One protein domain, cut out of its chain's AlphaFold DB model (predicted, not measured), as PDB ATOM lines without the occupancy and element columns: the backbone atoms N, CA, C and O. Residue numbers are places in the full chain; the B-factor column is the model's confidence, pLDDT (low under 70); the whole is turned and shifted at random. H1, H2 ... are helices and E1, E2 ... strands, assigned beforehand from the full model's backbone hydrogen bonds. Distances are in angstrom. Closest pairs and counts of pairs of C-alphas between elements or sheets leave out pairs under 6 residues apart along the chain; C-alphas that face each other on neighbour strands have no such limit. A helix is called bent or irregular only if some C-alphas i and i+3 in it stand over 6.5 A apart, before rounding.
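What this domain is: This is residues 613 to 678 and 718 to 774 of the 959 residues of a protein of Laccaria bicolor (strain S238N-H82 / ATCC MYA-4686) (UniProt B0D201). A long, bent two-stranded ribbon, E4 and E5, crosses one face of a small, strongly twisted three-stranded sheet, E1, E3 and E2, as a sandwich only partly face to face; the long helix H1 runs beside the ribbon over the E2 and E3 end of that same face. The short helix H2 and the unnamed stretch of residues 718 to 733 lie near the end of the ribbon where E4 begins and E5 ends. The printed part has 123 residues, with two named helices and five named strands in the order E1 H1 E2 E3 H2 E4 E5; both sheets, E1 - E3 - E2 and E4 - E5, are antiparallel, and the class is mixed, helices and strands. It is only just compact, close to loose, with a radius of gyration of the C-alphas of 16.1 A and spans of 45 by 41 by 25 A.

Where its parts are: Find C-alpha 621 at (4.536, -7.425, 89.845); there E1 begins and runs through residues 621 to 627 for 19.4 A. H1, residues 632 to 652, begins at C-alpha 632, (27.588, -8.172, 111.744), and spans 31.6 A. It is irregular, but only just: C-alphas 633 and 636 are 6.9 A apart. Next come E2, residues 662 to 665, and E3, residues 668 to 676, 26.5 A long. Beyond the cut look for H2, residues 734 to 737, then E4, residues 742 to 754, 35.1 A, which bends by 55 degrees at residue 746. E5, residues 759 to 773, 38.7 A, bends by 69 degrees at residue 770 and ends at C-alpha 773, (27.755, -8.033, 98.992).

How they stand to each other: Start at E1, an edge strand antiparallel to E3: N 622 and O 675 are 2.8 A apart, within hydrogen-bond range. E1, H1 and E2 form a split strand-helix-strand unit, two strands running the same way with E3 between them in the sheet; its crossover is right-handed. H1 is on the sheet at a height of 10.2 A, making two layers, helix and sheet; its closest C-alphas to E2 are Thr 646 and Val 662, 7.0 A. In H1, 13 of 17 O i to N i+4 pairs are within hydrogen-bond range; H2 is too short for such a pair. E2 and E3 are a hairpin, with N 663 and O 670 at 2.9 A. E4 and E5 are a hairpin too, with N 750 and O 763 at 2.8 A. In the sandwich, two sheets face to face, the strands of one sheet stand at 79 degrees to those of the other; the closest C-alphas of E3 and E5 are Phe 673 and Ala 764, 6.0 A. E1 and E5 are apart.

The domain as a whole: The C-alphas of Thr 725 and Asp 756 are the two farthest apart, 48.0 A. Residues 679 to 717 are not printed, and C-alphas 678 and 718 are 8.7 A apart across the cut. Of the links that are printed whole, H1 to E2 is short and the others are tight. Mean pLDDT of the printed part is 84.7; look for values under 70 at residues 613 to 615 and residue 667.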
ATOM      1  N   ALA A 613      -2.315 -19.141  87.757       43.22
ATOM      2  CA  ALA A 613      -3.486 -19.319  86.874       43.22
ATOM      3  C   ALA A 613      -4.669 -18.331  87.086       43.22
ATOM      4  O   ALA A 613      -5.763 -18.550  86.575       43.22
ATOM      5  N   TYR A 614      -4.456 -17.260  87.853       42.41
ATOM      6  CA  TYR A 614      -5.425 -16.216  88.195       42.41
ATOM      7  C   TYR A 614      -4.940 -14.795  87.831       42.41
ATOM      8  O   TYR A 614      -5.718 -13.852  87.944       42.41
ATOM      9  N   ASN A 615      -3.679 -14.629  87.404       56.53
ATOM     10  CA  ASN A 615      -3.069 -13.332  87.090       56.53
ATOM     11  C   ASN A 615      -2.694 -13.264  85.603       56.53
ATOM     12  O   ASN A 615      -2.021 -14.155  85.092       56.53
ATOM     13  N   THR A 616      -3.071 -12.188  84.910       70.00
ATOM     14  CA  THR A 616      -2.615 -11.928  83.533       70.00
ATOM     15  C   THR A 616      -1.230 -11.283  83.535       70.00
ATOM     16  O   THR A 616      -0.907 -10.535  84.459       70.00
ATOM     17  N   LEU A 617      -0.441 -11.496  82.473       74.44
ATOM     18  CA  LEU A 617       0.913 -10.938  82.316       74.44
ATOM     19  C   LEU A 617       0.958  -9.399  82.481       74.44
ATOM     20  O   LEU A 617       1.918  -8.864  83.025       74.44
ATOM     21  N   ALA A 618      -0.117  -8.689  82.113       76.19
ATOM     22  CA  ALA A 618      -0.262  -7.242  82.315       76.19
ATOM     23  C   ALA A 618      -0.340  -6.818  83.795       76.19
ATOM     24  O   ALA A 618       0.111  -5.740  84.169       76.19
ATOM     25  N   SER A 619      -0.932  -7.659  84.651       78.12
ATOM     26  CA  SER A 619      -1.175  -7.364  86.074       78.12
ATOM     27  C   SER A 619       0.064  -7.547  86.966       78.12
ATOM     28  O   SER A 619       0.019  -7.288  88.177       78.12
ATOM     29  N   SER A 620       1.157  -8.022  86.368       80.25
ATOM     30  CA  SER A 620       2.271  -8.664  87.048       80.25
ATOM     31  C   SER A 620       3.214  -7.716  87.769       80.25
ATOM     32  O   SER A 620       3.451  -6.575  87.369       80.25
ATOM     33  N   LYS A 621       3.760  -8.212  88.883       82.75
ATOM     34  CA  LYS A 621       4.536  -7.425  89.845       82.75
ATOM     35  C   LYS A 621       5.740  -8.214  90.333       82.75
ATOM     36  O   LYS A 621       5.586  -9.362  90.752       82.75
ATOM     37  N   PHE A 622       6.906  -7.577  90.356       82.31
ATOM     38  CA  PHE A 622       8.026  -8.007  91.184       82.31
ATOM     39  C   PHE A 622       7.589  -8.027  92.654       82.31
ATOM     40  O   PHE A 622       6.939  -7.088  93.118       82.31
ATOM     41  N   GLY A 623       7.967  -9.074  93.385       83.56
ATOM     42  CA  GLY A 623       7.815  -9.164  94.836       83.56
ATOM     43  C   GLY A 623       9.180  -9.357  95.484       83.56
ATOM     44  O   GLY A 623       9.904 -10.282  95.121       83.56
ATOM     45  N   LEU A 624       9.530  -8.489  96.432       86.88
ATOM     46  CA  LEU A 624      10.807  -8.517  97.142       86.88
ATOM     47  C   LEU A 624      10.552  -8.410  98.646       86.88
ATOM     48  O   LEU A 624       9.836  -7.517  99.092       86.88
ATOM     49  N   THR A 625      11.173  -9.286  99.433       89.12
ATOM     50  CA  THR A 625      11.127  -9.216 100.899       89.12
ATOM     51  C   THR A 625      12.534  -8.988 101.428       89.12
ATOM     52  O   THR A 625      13.395  -9.852 101.259       89.12
ATOM     53  N   LEU A 626      12.763  -7.852 102.088       90.44
ATOM     54  CA  LEU A 626      13.957  -7.657 102.906       90.44
ATOM     55  C   LEU A 626      13.733  -8.270 104.289       90.44
ATOM     56  O   LEU A 626      12.665  -8.127 104.892       90.44
ATOM     57  N   VAL A 627      14.769  -8.932 104.792       90.25
ATOM     58  CA  VAL A 627      14.829  -9.556 106.117       90.25
ATOM     59  C   VAL A 627      16.106  -9.106 106.821       90.25
ATOM     60  O   VAL A 627      17.056  -8.672 106.168       90.25
ATOM     61  N   LYS A 628      16.140  -9.241 108.149       89.38
ATOM     62  CA  LYS A 628      17.277  -8.831 108.981       89.38
ATOM     63  C   LYS A 628      18.621  -9.367 108.443       89.38
ATOM     64  O   LYS A 628      18.754 -10.587 108.297       89.38
ATOM     65  N   PRO A 629      19.625  -8.501 108.191       88.06
ATOM     66  CA  PRO A 629      20.944  -8.921 107.741       88.06
ATOM     67  C   PRO A 629      21.577  -9.968 108.661       88.06
ATOM     68  O   PRO A 629      21.508  -9.878 109.888       88.06
ATOM     69  N   SER A 630      22.231 -10.955 108.046       82.56
ATOM     70  CA  SER A 630      23.101 -11.907 108.753       82.56
ATOM     71  C   SER A 630      24.513 -11.360 108.985       82.56
ATOM     72  O   SER A 630      25.272 -11.955 109.747       82.56
ATOM     73  N   ASP A 631      24.864 -10.254 108.324       82.44
ATOM     74  CA  ASP A 631      26.158  -9.590 108.473       82.44
ATOM     75  C   ASP A 631      26.246  -8.815 109.790       82.44
ATOM     76  O   ASP A 631      25.233  -8.311 110.272       82.44
ATOM     77  N   VAL A 632      27.433  -8.724 110.386       81.19
ATOM     78  CA  VAL A 632      27.588  -8.172 111.744       81.19
ATOM     79  C   VAL A 632      27.329  -6.667 111.750       81.19
ATOM     80  O   VAL A 632      26.555  -6.191 112.579       81.19
ATOM     81  N   ASP A 633      27.912  -5.954 110.787       82.25
ATOM     82  CA  ASP A 633      27.968  -4.490 110.770       82.25
ATOM     83  C   ASP A 633      26.574  -3.856 110.603       82.25
ATOM     84  O   ASP A 633      26.209  -2.927 111.318       82.25
ATOM     85  N   PHE A 634      25.745  -4.416 109.716       84.50
ATOM     86  CA  PHE A 634      24.421  -3.873 109.375       84.50
ATOM     87  C   PHE A 634      23.271  -4.440 110.228       84.50
ATOM     88  O   PHE A 634      22.138  -3.954 110.166       84.50
ATOM     89  N   ARG A 635      23.518  -5.480 111.037       83.31
ATOM     90  CA  ARG A 635      22.464  -6.155 111.817       83.31
ATOM     91  C   ARG A 635      21.930  -5.312 112.976       83.31
ATOM     92  O   ARG A 635      20.764  -5.486 113.333       83.31
ATOM     93  N   SER A 636      22.742  -4.425 113.550       84.56
ATOM     94  CA  SER A 636      22.306  -3.450 114.564       84.56
ATOM     95  C   SER A 636      21.461  -2.329 113.968       84.56
ATOM     96  O   SER A 636      20.483  -1.898 114.580       84.56
ATOM     97  N   ASP A 637      21.810  -1.873 112.766       87.94
ATOM     98  CA  ASP A 637      21.114  -0.757 112.130       87.94
ATOM     99  C   ASP A 637      19.765  -1.175 111.548       87.94
ATOM    100  O   ASP A 637      18.832  -0.382 111.593       87.94
ATOM    101  N   TRP A 638      19.582  -2.446 111.169       89.31
ATOM    102  CA  TRP A 638      18.255  -2.989 110.853       89.31
ATOM    103  C   TRP A 638      17.225  -2.754 111.969       89.31
ATOM    104  O   TRP A 638      16.119  -2.294 111.693       89.31
ATOM    105  N   ASP A 639      17.572  -3.022 113.232       86.94
ATOM    106  CA  ASP A 639      16.632  -2.841 114.348       86.94
ATOM    107  C   ASP A 639      16.302  -1.359 114.574       86.94
ATOM    108  O   ASP A 639      15.151  -1.010 114.850       86.94
ATOM    109  N   ARG A 640      17.288  -0.475 114.379       89.50
ATOM    110  CA  ARG A 640      17.102   0.984 114.407       89.50
ATOM    111  C   ARG A 640      16.196   1.450 113.267       89.50
ATOM    112  O   ARG A 640      15.247   2.180 113.529       89.50
ATOM    113  N   SER A 641      16.434   0.999 112.035       89.38
ATOM    114  CA  SER A 641      15.628   1.338 110.857       89.38
ATOM    115  C   SER A 641      14.186   0.852 110.989       89.38
ATOM    116  O   SER A 641      13.265   1.624 110.741       89.38
ATOM    117  N   ILE A 642      13.967  -0.389 111.432       90.50
ATOM    118  CA  ILE A 642      12.622  -0.922 111.688       90.50
ATOM    119  C   ILE A 642      11.914  -0.119 112.784       90.50
ATOM    120  O   ILE A 642      10.741   0.218 112.620       90.50
ATOM    121  N   THR A 643      12.616   0.242 113.863       89.81
ATOM    122  CA  THR A 643      12.053   1.090 114.926       89.81
ATOM    123  C   THR A 643      11.670   2.465 114.376       89.81
ATOM    124  O   THR A 643      10.520   2.868 114.513       89.81
ATOM    125  N   ALA A 644      12.579   3.142 113.668       90.75
ATOM    126  CA  ALA A 644      12.345   4.465 113.093       90.75
ATOM    127  C   ALA A 644      11.186   4.478 112.080       90.75
ATOM    128  O   ALA A 644      10.327   5.352 112.153       90.75
ATOM    129  N   ILE A 645      11.103   3.486 111.184       90.75
ATOM    130  CA  ILE A 645       9.971   3.335 110.252       90.75
ATOM    131  C   ILE A 645       8.668   3.089 111.029       90.75
ATOM    132  O   ILE A 645       7.635   3.661 110.690       90.75
ATOM    133  N   THR A 646       8.694   2.282 112.095       89.69
ATOM    134  CA  THR A 646       7.509   2.037 112.939       89.69
ATOM    135  C   THR A 646       7.041   3.319 113.633       89.69
ATOM    136  O   THR A 646       5.862   3.649 113.545       89.69
ATOM    137  N   THR A 647       7.953   4.094 114.226       90.56
ATOM    138  CA  THR A 647       7.646   5.403 114.828       90.56
ATOM    139  C   THR A 647       7.116   6.399 113.797       90.56
ATOM    140  O   THR A 647       6.104   7.041 114.055       90.56
ATOM    141  N   LEU A 648       7.733   6.505 112.615       89.94
ATOM    142  CA  LEU A 648       7.271   7.405 111.550       89.94
ATOM    143  C   LEU A 648       5.857   7.057 111.072       89.94
ATOM    144  O   LEU A 648       5.033   7.950 110.922       89.94
ATOM    145  N   GLN A 649       5.542   5.771 110.884       89.75
ATOM    146  CA  GLN A 649       4.177   5.359 110.542       89.75
ATOM    147  C   GLN A 649       3.189   5.670 111.673       89.75
ATOM    148  O   GLN A 649       2.087   6.117 111.389       89.75
ATOM    149  N   GLY A 650       3.578   5.484 112.939       86.56
ATOM    150  CA  GLY A 650       2.743   5.820 114.100       86.56
ATOM    151  C   GLY A 650       2.506   7.323 114.302       86.56
ATOM    152  O   GLY A 650       1.511   7.691 114.913       86.56
ATOM    153  N   LEU A 651       3.382   8.185 113.774       87.88
ATOM    154  CA  LEU A 651       3.200   9.645 113.742       87.88
ATOM    155  C   LEU A 651       2.365  10.129 112.542       87.88
ATOM    156  O   LEU A 651       1.876  11.253 112.562       87.88
ATOM    157  N   ILE A 652       2.241   9.310 111.491       87.75
ATOM    158  CA  ILE A 652       1.504   9.629 110.255       87.75
ATOM    159  C   ILE A 652       0.104   8.989 110.250       87.75
ATOM    160  O   ILE A 652      -0.806   9.516 109.614       87.75
ATOM    161  N   ALA A 653      -0.079   7.861 110.940       86.00
ATOM    162  CA  ALA A 653      -1.363   7.182 111.054       86.00
ATOM    163  C   ALA A 653      -2.362   8.047 111.836       86.00
ATOM    164  O   ALA A 653      -2.162   8.368 113.005       86.00
ATOM    165  N   THR A 654      -3.457   8.393 111.169       82.06
ATOM    166  CA  THR A 654      -4.589   9.145 111.717       82.06
ATOM    167  C   THR A 654      -5.633   8.244 112.383       82.06
ATOM    168  O   THR A 654      -6.425   8.724 113.193       82.06
ATOM    169  N   SER A 655      -5.634   6.944 112.067       81.25
ATOM    170  CA  SER A 655      -6.604   5.964 112.555       81.25
ATOM    171  C   SER A 655      -6.019   4.912 113.500       81.25
ATOM    172  O   SER A 655      -4.859   4.493 113.420       81.25
ATOM    173  N   GLN A 656      -6.898   4.409 114.369       77.06
ATOM    174  CA  GLN A 656      -6.658   3.236 115.205       77.06
ATOM    175  C   GLN A 656      -6.625   1.929 114.393       77.06
ATOM    176  O   GLN A 656      -5.946   0.996 114.813       77.06
ATOM    177  N   ASP A 657      -7.308   1.856 113.241       80.50
ATOM    178  CA  ASP A 657      -7.214   0.717 112.316       80.50
ATOM    179  C   ASP A 657      -6.259   1.057 111.165       80.50
ATOM    180  O   ASP A 657      -6.534   1.904 110.308       80.50
ATOM    181  N   HIS A 658      -5.093   0.414 111.181       80.69
ATOM    182  CA  HIS A 658      -4.005   0.697 110.260       80.69
ATOM    183  C   HIS A 658      -3.211  -0.557 109.892       80.69
ATOM    184  O   HIS A 658      -3.023  -1.484 110.681       80.69
ATOM    185  N   LYS A 659      -2.656  -0.554 108.680       84.06
ATOM    186  CA  LYS A 659      -1.713  -1.564 108.199       84.06
ATOM    187  C   LYS A 659      -0.367  -0.936 107.880       84.06
ATOM    188  O   LYS A 659      -0.160  -0.362 106.808       84.06
ATOM    189  N   PHE A 660       0.561  -1.101 108.816       82.75
ATOM    190  CA  PHE A 660       1.965  -0.767 108.624       82.75
ATOM    191  C   PHE A 660       2.616  -1.607 107.513       82.75
ATOM    192  O   PHE A 660       2.247  -2.751 107.243       82.75
ATOM    193  N   PHE A 661       3.628  -1.012 106.887       86.12
ATOM    194  CA  PHE A 661       4.506  -1.618 105.891       86.12
ATOM    195  C   PHE A 661       5.508  -2.608 106.518       86.12
ATOM    196  O   PHE A 661       5.954  -3.555 105.867       86.12
ATOM    197  N   VAL A 662       5.835  -2.408 107.800       85.44
ATOM    198  CA  VAL A 662       6.632  -3.336 108.616       85.44
ATOM    199  C   VAL A 662       5.793  -4.569 108.951       85.44
ATOM    200  O   VAL A 662       4.780  -4.464 109.638       85.44
ATOM    201  N   LEU A 663       6.234  -5.748 108.508       83.44
ATOM    202  CA  LEU A 663       5.590  -7.024 108.819       83.44
ATOM    203  C   LEU A 663       6.342  -7.724 109.958       83.44
ATOM    204  O   LEU A 663       7.456  -8.213 109.763       83.44
ATOM    205  N   ALA A 664       5.733  -7.775 111.144       76.88
ATOM    206  CA  ALA A 664       6.267  -8.481 112.307       76.88
ATOM    207  C   ALA A 664       5.849  -9.965 112.292       76.88
ATOM    208  O   ALA A 664       4.773 -10.335 112.761       76.88
ATOM    209  N   GLU A 665       6.711 -10.834 111.767       73.31
ATOM    210  CA  GLU A 665       6.536 -12.290 111.784       73.31
ATOM    211  C   GLU A 665       7.146 -12.859 113.084       73.31
ATOM    212  O   GLU A 665       8.230 -13.449 113.128       73.31
ATOM    213  N   GLY A 666       6.443 -12.612 114.196       73.00
ATOM    214  CA  GLY A 666       6.846 -13.020 115.544       73.00
ATOM    215  C   GLY A 666       8.045 -12.223 116.062       73.00
ATOM    216  O   GLY A 666       7.910 -11.059 116.422       73.00
ATOM    217  N   VAL A 667       9.220 -12.857 116.117       67.19
ATOM    218  CA  VAL A 667      10.485 -12.221 116.552       67.19
ATOM    219  C   VAL A 667      11.215 -11.540 115.379       67.19
ATOM    220  O   VAL A 667      12.133 -10.751 115.593       67.19
ATOM    221  N   ASN A 668      10.818 -11.827 114.134       76.38
ATOM    222  CA  ASN A 668      11.473 -11.313 112.935       76.38
ATOM    223  C   ASN A 668      10.613 -10.246 112.247       76.38
ATOM    224  O   ASN A 668       9.533 -10.547 111.744       76.38
ATOM    225  N   SER A 669      11.127  -9.024 112.132       86.19
ATOM    226  CA  SER A 669      10.540  -8.008 111.250       86.19
ATOM    227  C   SER A 669      11.044  -8.176 109.814       86.19
ATOM    228  O   SER A 669      12.234  -8.422 109.597       86.19
ATOM    229  N   SER A 670      10.156  -7.995 108.837       88.50
ATOM    230  CA  SER A 670      10.467  -7.973 107.403       88.50
ATOM    231  C   SER A 670       9.788  -6.792 106.698       88.50
ATOM    232  O   SER A 670       8.804  -6.240 107.195       88.50
ATOM    233  N   LEU A 671      10.321  -6.395 105.540       89.56
ATOM    234  CA  LEU A 671       9.764  -5.340 104.684       89.56
ATOM    235  C   LEU A 671       9.426  -5.941 103.317       89.56
ATOM    236  O   LEU A 671      10.315  -6.481 102.655       89.56
ATOM    237  N   ARG A 672       8.158  -5.870 102.891       88.50
ATOM    238  CA  ARG A 672       7.674  -6.527 101.663       88.50
ATOM    239  C   ARG A 672       7.303  -5.507 100.588       88.50
ATOM    240  O   ARG A 672       6.223  -4.929 100.610       88.50
ATOM    241  N   PHE A 673       8.194  -5.338  99.624       88.06
ATOM    242  CA  PHE A 673       8.049  -4.439  98.487       88.06
ATOM    243  C   PHE A 673       7.362  -5.136  97.309       88.06
ATOM    244  O   PHE A 673       7.570  -6.328  97.060       88.06
ATOM    245  N   THR A 674       6.592  -4.368  96.539       86.12
ATOM    246  CA  THR A 674       6.011  -4.817  95.269       86.12
ATOM    247  C   THR A 674       6.086  -3.710  94.228       86.12
ATOM    248  O   THR A 674       5.651  -2.595  94.509       86.12
ATOM    249  N   ALA A 675       6.563  -4.019  93.024       84.62
ATOM    250  CA  ALA A 675       6.655  -3.072  91.911       84.62
ATOM    251  C   ALA A 675       6.037  -3.690  90.642       84.62
ATOM    252  O   ALA A 675       6.274  -4.873  90.398       84.62
ATOM    253  N   PRO A 676       5.233  -2.957  89.851       85.00
ATOM    254  CA  PRO A 676       4.683  -3.472  88.596       85.00
ATOM    255  C   PRO A 676       5.791  -3.741  87.571       85.00
ATOM    256  O   PRO A 676       6.760  -2.992  87.505       85.00
ATOM    257  N   ILE A 677       5.630  -4.802  86.777       84.50
ATOM    258  CA  ILE A 677       6.515  -5.119  85.643       84.50
ATOM    259  C   ILE A 677       6.072  -4.337  84.400       84.50
ATOM    260  O   ILE A 677       6.911  -3.869  83.640       84.50
ATOM    261  N   PHE A 678       4.761  -4.152  84.218       85.38
ATOM    262  CA  PHE A 678       4.172  -3.466  83.068       85.38
ATOM    263  C   PHE A 678       3.297  -2.285  83.511       85.38
ATOM    264  O   PHE A 678       2.672  -2.318  84.573       85.38
ATOM    265  N   PRO A 718      11.546  -1.820  84.207       81.50
ATOM    266  CA  PRO A 718      12.608  -2.608  84.826       81.50
ATOM    267  C   PRO A 718      12.912  -2.111  86.247       81.50
ATOM    268  O   PRO A 718      12.824  -0.919  86.539       81.50
ATOM    269  N   LEU A 719      13.332  -3.018  87.134       84.88
ATOM    270  CA  LEU A 719      13.918  -2.619  88.416       84.88
ATOM    271  C   LEU A 719      15.315  -2.028  88.186       84.88
ATOM    272  O   LEU A 719      16.170  -2.679  87.587       84.88
ATOM    273  N   MET A 720      15.559  -0.834  88.728       87.19
ATOM    274  CA  MET A 720      16.876  -0.192  88.723       87.19
ATOM    275  C   MET A 720      17.796  -0.874  89.745       87.19
ATOM    276  O   MET A 720      17.826  -0.511  90.923       87.19
ATOM    277  N   VAL A 721      18.510  -1.903  89.287       87.50
ATOM    278  CA  VAL A 721      19.414  -2.728  90.096       87.50
ATOM    279  C   VAL A 721      20.846  -2.547  89.613       87.50
ATOM    280  O   VAL A 721      21.129  -2.715  88.427       87.50
ATOM    281  N   TYR A 722      21.744  -2.255  90.547       90.88
ATOM    282  CA  TYR A 722      23.167  -2.048  90.306       90.88
ATOM    283  C   TYR A 722      23.994  -3.085  91.067       90.88
ATOM    284  O   TYR A 722      23.638  -3.473  92.184       90.88
ATOM    285  N   ASP A 723      25.081  -3.557  90.461       87.94
ATOM    286  CA  ASP A 723      25.995  -4.502  91.101       87.94
ATOM    287  C   ASP A 723      27.030  -3.816  92.016       87.94
ATOM    288  O   ASP A 723      26.997  -2.607  92.245       87.94
ATOM    289  N   GLU A 724      27.957  -4.613  92.549       86.25
ATOM    290  CA  GLU A 724      29.053  -4.177  93.431       86.25
ATOM    291  C   GLU A 724      30.087  -3.247  92.755       86.25
ATOM    292  O   GLU A 724      31.014  -2.781  93.413       86.25
ATOM    293  N   THR A 725      29.944  -2.987  91.450       84.75
ATOM    294  CA  THR A 725      30.747  -2.039  90.660       84.75
ATOM    295  C   THR A 725      29.925  -0.846  90.155       84.75
ATOM    296  O   THR A 725      30.369  -0.122  89.268       84.75
ATOM    297  N   GLU A 726      28.720  -0.644  90.707       82.62
ATOM    298  CA  GLU A 726      27.713   0.331  90.255       82.62
ATOM    299  C   GLU A 726      27.243   0.123  88.797       82.62
ATOM    300  O   GLU A 726      26.607   1.001  88.208       82.62
ATOM    301  N   ALA A 727      27.495  -1.047  88.198       84.75
ATOM    302  CA  ALA A 727      27.045  -1.359  86.845       84.75
ATOM    303  C   ALA A 727      25.580  -1.826  86.845       84.75
ATOM    304  O   ALA A 727      25.153  -2.600  87.705       84.75
ATOM    305  N   ALA A 728      24.794  -1.369  85.865       84.94
ATOM    306  CA  ALA A 728      23.381  -1.727  85.747       84.94
ATOM    307  C   ALA A 728      23.202  -3.215  85.390       84.94
ATOM    308  O   ALA A 728      23.700  -3.697  84.369       84.94
ATOM    309  N   VAL A 729      22.462  -3.950  86.222       83.62
ATOM    310  CA  VAL A 729      22.247  -5.393  86.071       83.62
ATOM    311  C   VAL A 729      21.148  -5.661  85.044       83.62
ATOM    312  O   VAL A 729      20.005  -5.241  85.214       83.62
ATOM    313  N   LEU A 730      21.472  -6.419  83.991       78.19
ATOM    314  CA  LEU A 730      20.499  -6.813  82.964       78.19
ATOM    315  C   LEU A 730      19.294  -7.562  83.584       78.19
ATOM    316  O   LEU A 730      19.513  -8.441  84.422       78.19
ATOM    317  N   PRO A 731      18.042  -7.322  83.135       77.25
ATOM    318  CA  PRO A 731      16.822  -7.892  83.734       77.25
ATOM    319  C   PRO A 731      16.792  -9.417  83.906       77.25
ATOM    320  O   PRO A 731      16.163  -9.938  84.826       77.25
ATOM    321  N   MET A 732      17.494 -10.141  83.034       72.31
ATOM    322  CA  MET A 732      17.674 -11.595  83.112       72.31
ATOM    323  C   MET A 732      18.518 -12.050  84.318       72.31
ATOM    324  O   MET A 732      18.268 -13.120  84.865       72.31
ATOM    325  N   ASN A 733      19.464 -11.223  84.775       79.75
ATOM    326  CA  ASN A 733      20.405 -11.533  85.856       79.75
ATOM    327  C   ASN A 733      19.971 -10.961  87.219       79.75
ATOM    328  O   ASN A 733      20.501 -11.376  88.253       79.75
ATOM    329  N   VAL A 734      19.016 -10.019  87.249       82.06
ATOM    330  CA  VAL A 734      18.556  -9.329  88.474       82.06
ATOM    331  C   VAL A 734      18.207 -10.320  89.586       82.06
ATOM    332  O   VAL A 734      18.753 -10.235  90.686       82.06
ATOM    333  N   THR A 735      17.354 -11.300  89.285       80.81
ATOM    334  CA  THR A 735      16.824 -12.257  90.269       80.81
ATOM    335  C   THR A 735      17.878 -13.233  90.796       80.81
ATOM    336  O   THR A 735      17.742 -13.714  91.919       80.81
ATOM    337  N   GLU A 736      18.953 -13.506  90.052       80.94
ATOM    338  CA  GLU A 736      20.093 -14.265  90.585       80.94
ATOM    339  C   GLU A 736      21.003 -13.384  91.451       80.94
ATOM    340  O   GLU A 736      21.436 -13.809  92.521       80.94
ATOM    341  N   THR A 737      21.235 -12.138  91.026       83.19
ATOM    342  CA  THR A 737      22.186 -11.215  91.665       83.19
ATOM    343  C   THR A 737      21.717 -10.758  93.052       83.19
ATOM    344  O   THR A 737      22.509 -10.752  93.993       83.19
ATOM    345  N   ILE A 738      20.429 -10.423  93.220       87.38
ATOM    346  CA  ILE A 738      19.898  -9.900  94.498       87.38
ATOM    347  C   ILE A 738      19.533 -10.994  95.520       87.38
ATOM    348  O   ILE A 738      19.331 -10.707  96.702       87.38
ATOM    349  N   LYS A 739      19.399 -12.261  95.104       86.12
ATOM    350  CA  LYS A 739      18.719 -13.294  95.906       86.12
ATOM    351  C   LYS A 739      19.580 -13.858  97.039       86.12
ATOM    352  O   LYS A 739      20.255 -14.877  96.896       86.12
ATOM    353  N   GLY A 740      19.456 -13.233  98.207       84.25
ATOM    354  CA  GLY A 740      20.253 -13.541  99.399       84.25
ATOM    355  C   GLY A 740      21.571 -12.765  99.456       84.25
ATOM    356  O   GLY A 740      22.442 -13.123 100.245       84.25
ATOM    357  N   ALA A 741      21.717 -11.741  98.614       89.12
ATOM    358  CA  ALA A 741      22.765 -10.739  98.726       89.12
ATOM    359  C   ALA A 741      22.442  -9.743  99.853       89.12
ATOM    360  O   ALA A 741      21.282  -9.578 100.237       89.12
ATOM    361  N   LEU A 742      23.465  -9.052 100.354       90.19
ATOM    362  CA  LEU A 742      23.280  -7.811 101.097       90.19
ATOM    363  C   LEU A 742      23.086  -6.684 100.078       90.19
ATOM    364  O   LEU A 742      23.916  -6.513  99.182       90.19
ATOM    365  N   VAL A 743      21.999  -5.931 100.221       91.62
ATOM    366  CA  VAL A 743      21.647  -4.823  99.329       91.62
ATOM    367  C   VAL A 743      21.354  -3.558 100.122       91.62
ATOM    368  O   VAL A 743      20.746  -3.618 101.191       91.62
ATOM    369  N   GLU A 744      21.741  -2.423  99.557       90.62
ATOM    370  CA  GLU A 744      21.146  -1.132  99.874       90.62
ATOM    371  C   GLU A 744      19.898  -0.958  98.998       90.62
ATOM    372  O   GLU A 744      19.898  -1.345  97.825       90.62
ATOM    373  N   LEU A 745      18.811  -0.430  99.564       91.00
ATOM    374  CA  LEU A 745      17.546  -0.263  98.852       91.00
ATOM    375  C   LEU A 745      16.938   1.104  99.162       91.00
ATOM    376  O   LEU A 745      16.484   1.361 100.277       91.00
ATOM    377  N   THR A 746      16.889   1.955  98.142       91.94
ATOM    378  CA  THR A 746      16.249   3.270  98.180       91.94
ATOM    379  C   THR A 746      14.780   3.116  97.799       91.94
ATOM    380  O   THR A 746      14.452   2.525  96.764       91.94
ATOM    381  N   PHE A 747      13.874   3.627  98.632       92.56
ATOM    382  CA  PHE A 747      12.434   3.532  98.400       92.56
ATOM    383  C   PHE A 747      11.675   4.750  98.911       92.56
ATOM    384  O   PHE A 747      12.050   5.380  99.898       92.56
ATOM    385  N   ARG A 748      10.528   5.008  98.282       90.69
ATOM    386  CA  ARG A 748       9.560   6.012  98.718       90.69
ATOM    387  C   ARG A 748       8.419   5.336  99.465       90.69
ATOM    388  O   ARG A 748       7.629   4.605  98.859       90.69
ATOM    389  N   LEU A 749       8.327   5.578 100.771       90.75
ATOM    390  CA  LEU A 749       7.158   5.198 101.562       90.75
ATOM    391  C   LEU A 749       5.953   6.046 101.114       90.75
ATOM    392  O   LEU A 749       6.072   7.253 100.916       90.75
ATOM    393  N   LYS A 750       4.801   5.403 100.938       90.44
ATOM    394  CA  LYS A 750       3.517   6.015 100.592       90.44
ATOM    395  C   LYS A 750       2.482   5.612 101.631       90.44
ATOM    396  O   LYS A 750       2.229   4.421 101.828       90.44
ATOM    397  N   HIS A 751       1.888   6.614 102.257       91.56
ATOM    398  CA  HIS A 751       0.719   6.498 103.118       91.56
ATOM    399  C   HIS A 751      -0.543   6.772 102.291       91.56
ATOM    400  O   HIS A 751      -0.529   7.617 101.397       91.56
ATOM    401  N   TYR A 752      -1.610   6.028 102.572       89.50
ATOM    402  CA  TYR A 752      -2.941   6.246 102.017       89.50
ATOM    403  C   TYR A 752      -3.965   6.154 103.150       89.50
ATOM    404  O   TYR A 752      -4.117   5.086 103.748       89.50
ATOM    405  N   TYR A 753      -4.679   7.249 103.399       90.50
ATOM    406  CA  TYR A 753      -5.833   7.288 104.295       90.50
ATOM    407  C   TYR A 753      -7.121   7.035 103.498       90.50
ATOM    408  O   TYR A 753      -7.442   7.773 102.564       90.50
ATOM    409  N   ILE A 754      -7.855   5.976 103.842       90.31
ATOM    410  CA  ILE A 754      -9.124   5.599 103.208       90.31
ATOM    411  C   ILE A 754     -10.274   6.155 104.053       90.31
ATOM    412  O   ILE A 754     -10.701   5.525 105.023       90.31
ATOM    413  N   GLN A 755     -10.774   7.328 103.656       85.62
ATOM    414  CA  GLN A 755     -11.812   8.088 104.366       85.62
ATOM    415  C   GLN A 755     -13.060   7.243 104.673       85.62
ATOM    416  O   GLN A 755     -13.445   7.145 105.836       85.62
ATOM    417  N   ASP A 756     -13.615   6.543 103.675       88.00
ATOM    418  CA  ASP A 756     -14.820   5.689 103.779       88.00
ATOM    419  C   ASP A 756     -14.780   4.636 104.899       88.00
ATOM    420  O   ASP A 756     -15.814   4.090 105.289       88.00
ATOM    421  N   LYS A 757     -13.578   4.279 105.363       84.88
ATOM    422  CA  LYS A 757     -13.342   3.237 106.368       84.88
ATOM    423  C   LYS A 757     -12.611   3.745 107.605       84.88
ATOM    424  O   LYS A 757     -12.417   2.952 108.518       84.88
ATOM    425  N   ASN A 758     -12.194   5.015 107.620       86.06
ATOM    426  CA  ASN A 758     -11.214   5.549 108.566       86.06
ATOM    427  C   ASN A 758     -10.016   4.584 108.715       86.06
ATOM    428  O   ASN A 758      -9.783   4.041 109.791       86.06
ATOM    429  N   TYR A 759      -9.326   4.276 107.612       89.31
ATOM    430  CA  TYR A 759      -8.323   3.202 107.564       89.31
ATOM    431  C   TYR A 759      -7.017   3.644 106.908       89.31
ATOM    432  O   TYR A 759      -7.023   4.091 105.760       89.31
ATOM    433  N   ASP A 760      -5.894   3.451 107.597       89.00
ATOM    434  CA  ASP A 760      -4.567   3.811 107.091       89.00
ATOM    435  C   ASP A 760      -3.817   2.609 106.512       89.00
ATOM    436  O   ASP A 760      -3.667   1.571 107.155       89.00
ATOM    437  N   THR A 761      -3.260   2.749 105.309       90.44
ATOM    438  CA  THR A 761      -2.401   1.718 104.712       90.44
ATOM    439  C   THR A 761      -1.085   2.293 104.204       90.44
ATOM    440  O   THR A 761      -1.046   3.272 103.458       90.44
ATOM    441  N   PHE A 762       0.013   1.635 104.575       90.81
ATOM    442  CA  PHE A 762       1.367   2.007 104.177       90.81
ATOM    443  C   PHE A 762       1.916   1.036 103.123       90.81
ATOM    444  O   PHE A 762       1.718  -0.178 103.188       90.81
ATOM    445  N   SER A 763       2.616   1.576 102.130       88.19
ATOM    446  CA  SER A 763       3.244   0.823 101.037       88.19
ATOM    447  C   SER A 763       4.558   1.484 100.623       88.19
ATOM    448  O   SER A 763       4.783   2.646 100.943       88.19
ATOM    449  N   ALA A 764       5.427   0.780  99.900       88.00
ATOM    450  CA  ALA A 764       6.688   1.339  99.415       88.00
ATOM    451  C   ALA A 764       6.857   1.128  97.909       88.00
ATOM    452  O   ALA A 764       6.667   0.019  97.406       88.00
ATOM    453  N   ALA A 765       7.261   2.187  97.207       88.31
ATOM    454  CA  ALA A 765       7.748   2.110  95.834       88.31
ATOM    455  C   ALA A 765       9.281   2.029  95.849       88.31
ATOM    456  O   ALA A 765       9.929   2.897  96.432       88.31
ATOM    457  N   ILE A 766       9.849   0.993  95.229       90.38
ATOM    458  CA  ILE A 766      11.303   0.853  95.049       90.38
ATOM    459  C   ILE A 766      11.767   1.923  94.054       90.38
ATOM    460  O   ILE A 766      11.130   2.099  93.017       90.38
ATOM    461  N   GLU A 767      12.871   2.605  94.357       89.12
ATOM    462  CA  GLU A 767      13.507   3.569  93.450       89.12
ATOM    463  C   GLU A 767      14.857   3.046  92.937       89.12
ATOM    464  O   GLU A 767      15.135   3.150  91.745       89.12
ATOM    465  N   GLN A 768      15.661   2.420  93.806       90.69
ATOM    466  CA  GLN A 768      16.976   1.872  93.459       90.69
ATOM    467  C   GLN A 768      17.361   0.700  94.376       90.69
ATOM    468  O   GLN A 768      16.992   0.675  95.551       90.69
ATOM    469  N   ILE A 769      18.117  -0.265  93.845       91.75
ATOM    470  CA  ILE A 769      18.765  -1.345  94.606       91.75
ATOM    471  C   ILE A 769      20.251  -1.386  94.226       91.75
ATOM    472  O   ILE A 769      20.569  -1.439  93.039       91.75
ATOM    473  N   ILE A 770      21.152  -1.405  95.210       91.31
ATOM    474  CA  ILE A 770      22.605  -1.548  95.012       91.31
ATOM    475  C   ILE A 770      23.086  -2.790  95.766       91.31
ATOM    476  O   ILE A 770      22.739  -2.991  96.931       91.31
ATOM    477  N   VAL A 771      23.879  -3.647  95.123       90.62
ATOM    478  CA  VAL A 771      24.397  -4.881  95.734       90.62
ATOM    479  C   VAL A 771      25.705  -4.603  96.476       90.62
ATOM    480  O   VAL A 771      26.766  -4.516  95.871       90.62
ATOM    481  N   LEU A 772      25.630  -4.527  97.807       88.75
ATOM    482  CA  LEU A 772      26.792  -4.301  98.677       88.75
ATOM    483  C   LEU A 772      27.665  -5.556  98.842       88.75
ATOM    484  O   LEU A 772      28.870  -5.458  99.069       88.75
ATOM    485  N   LYS A 773      27.057  -6.749  98.800       87.44
ATOM    486  CA  LYS A 773      27.755  -8.033  98.992       87.44
ATOM    487  C   LYS A 773      26.951  -9.165  98.360       87.44
ATOM    488  O   LYS A 773      25.835  -9.440  98.804       87.44
ATOM    489  N   ARG A 774      27.503  -9.843  97.347       85.12
ATOM    490  CA  ARG A 774      26.849 -10.999  96.701       85.12
ATOM    491  C   ARG A 774      26.458 -12.073  97.721       85.12
ATOM    492  O   ARG A 774      27.133 -12.271  98.734       85.12
TER     493      ARG A 774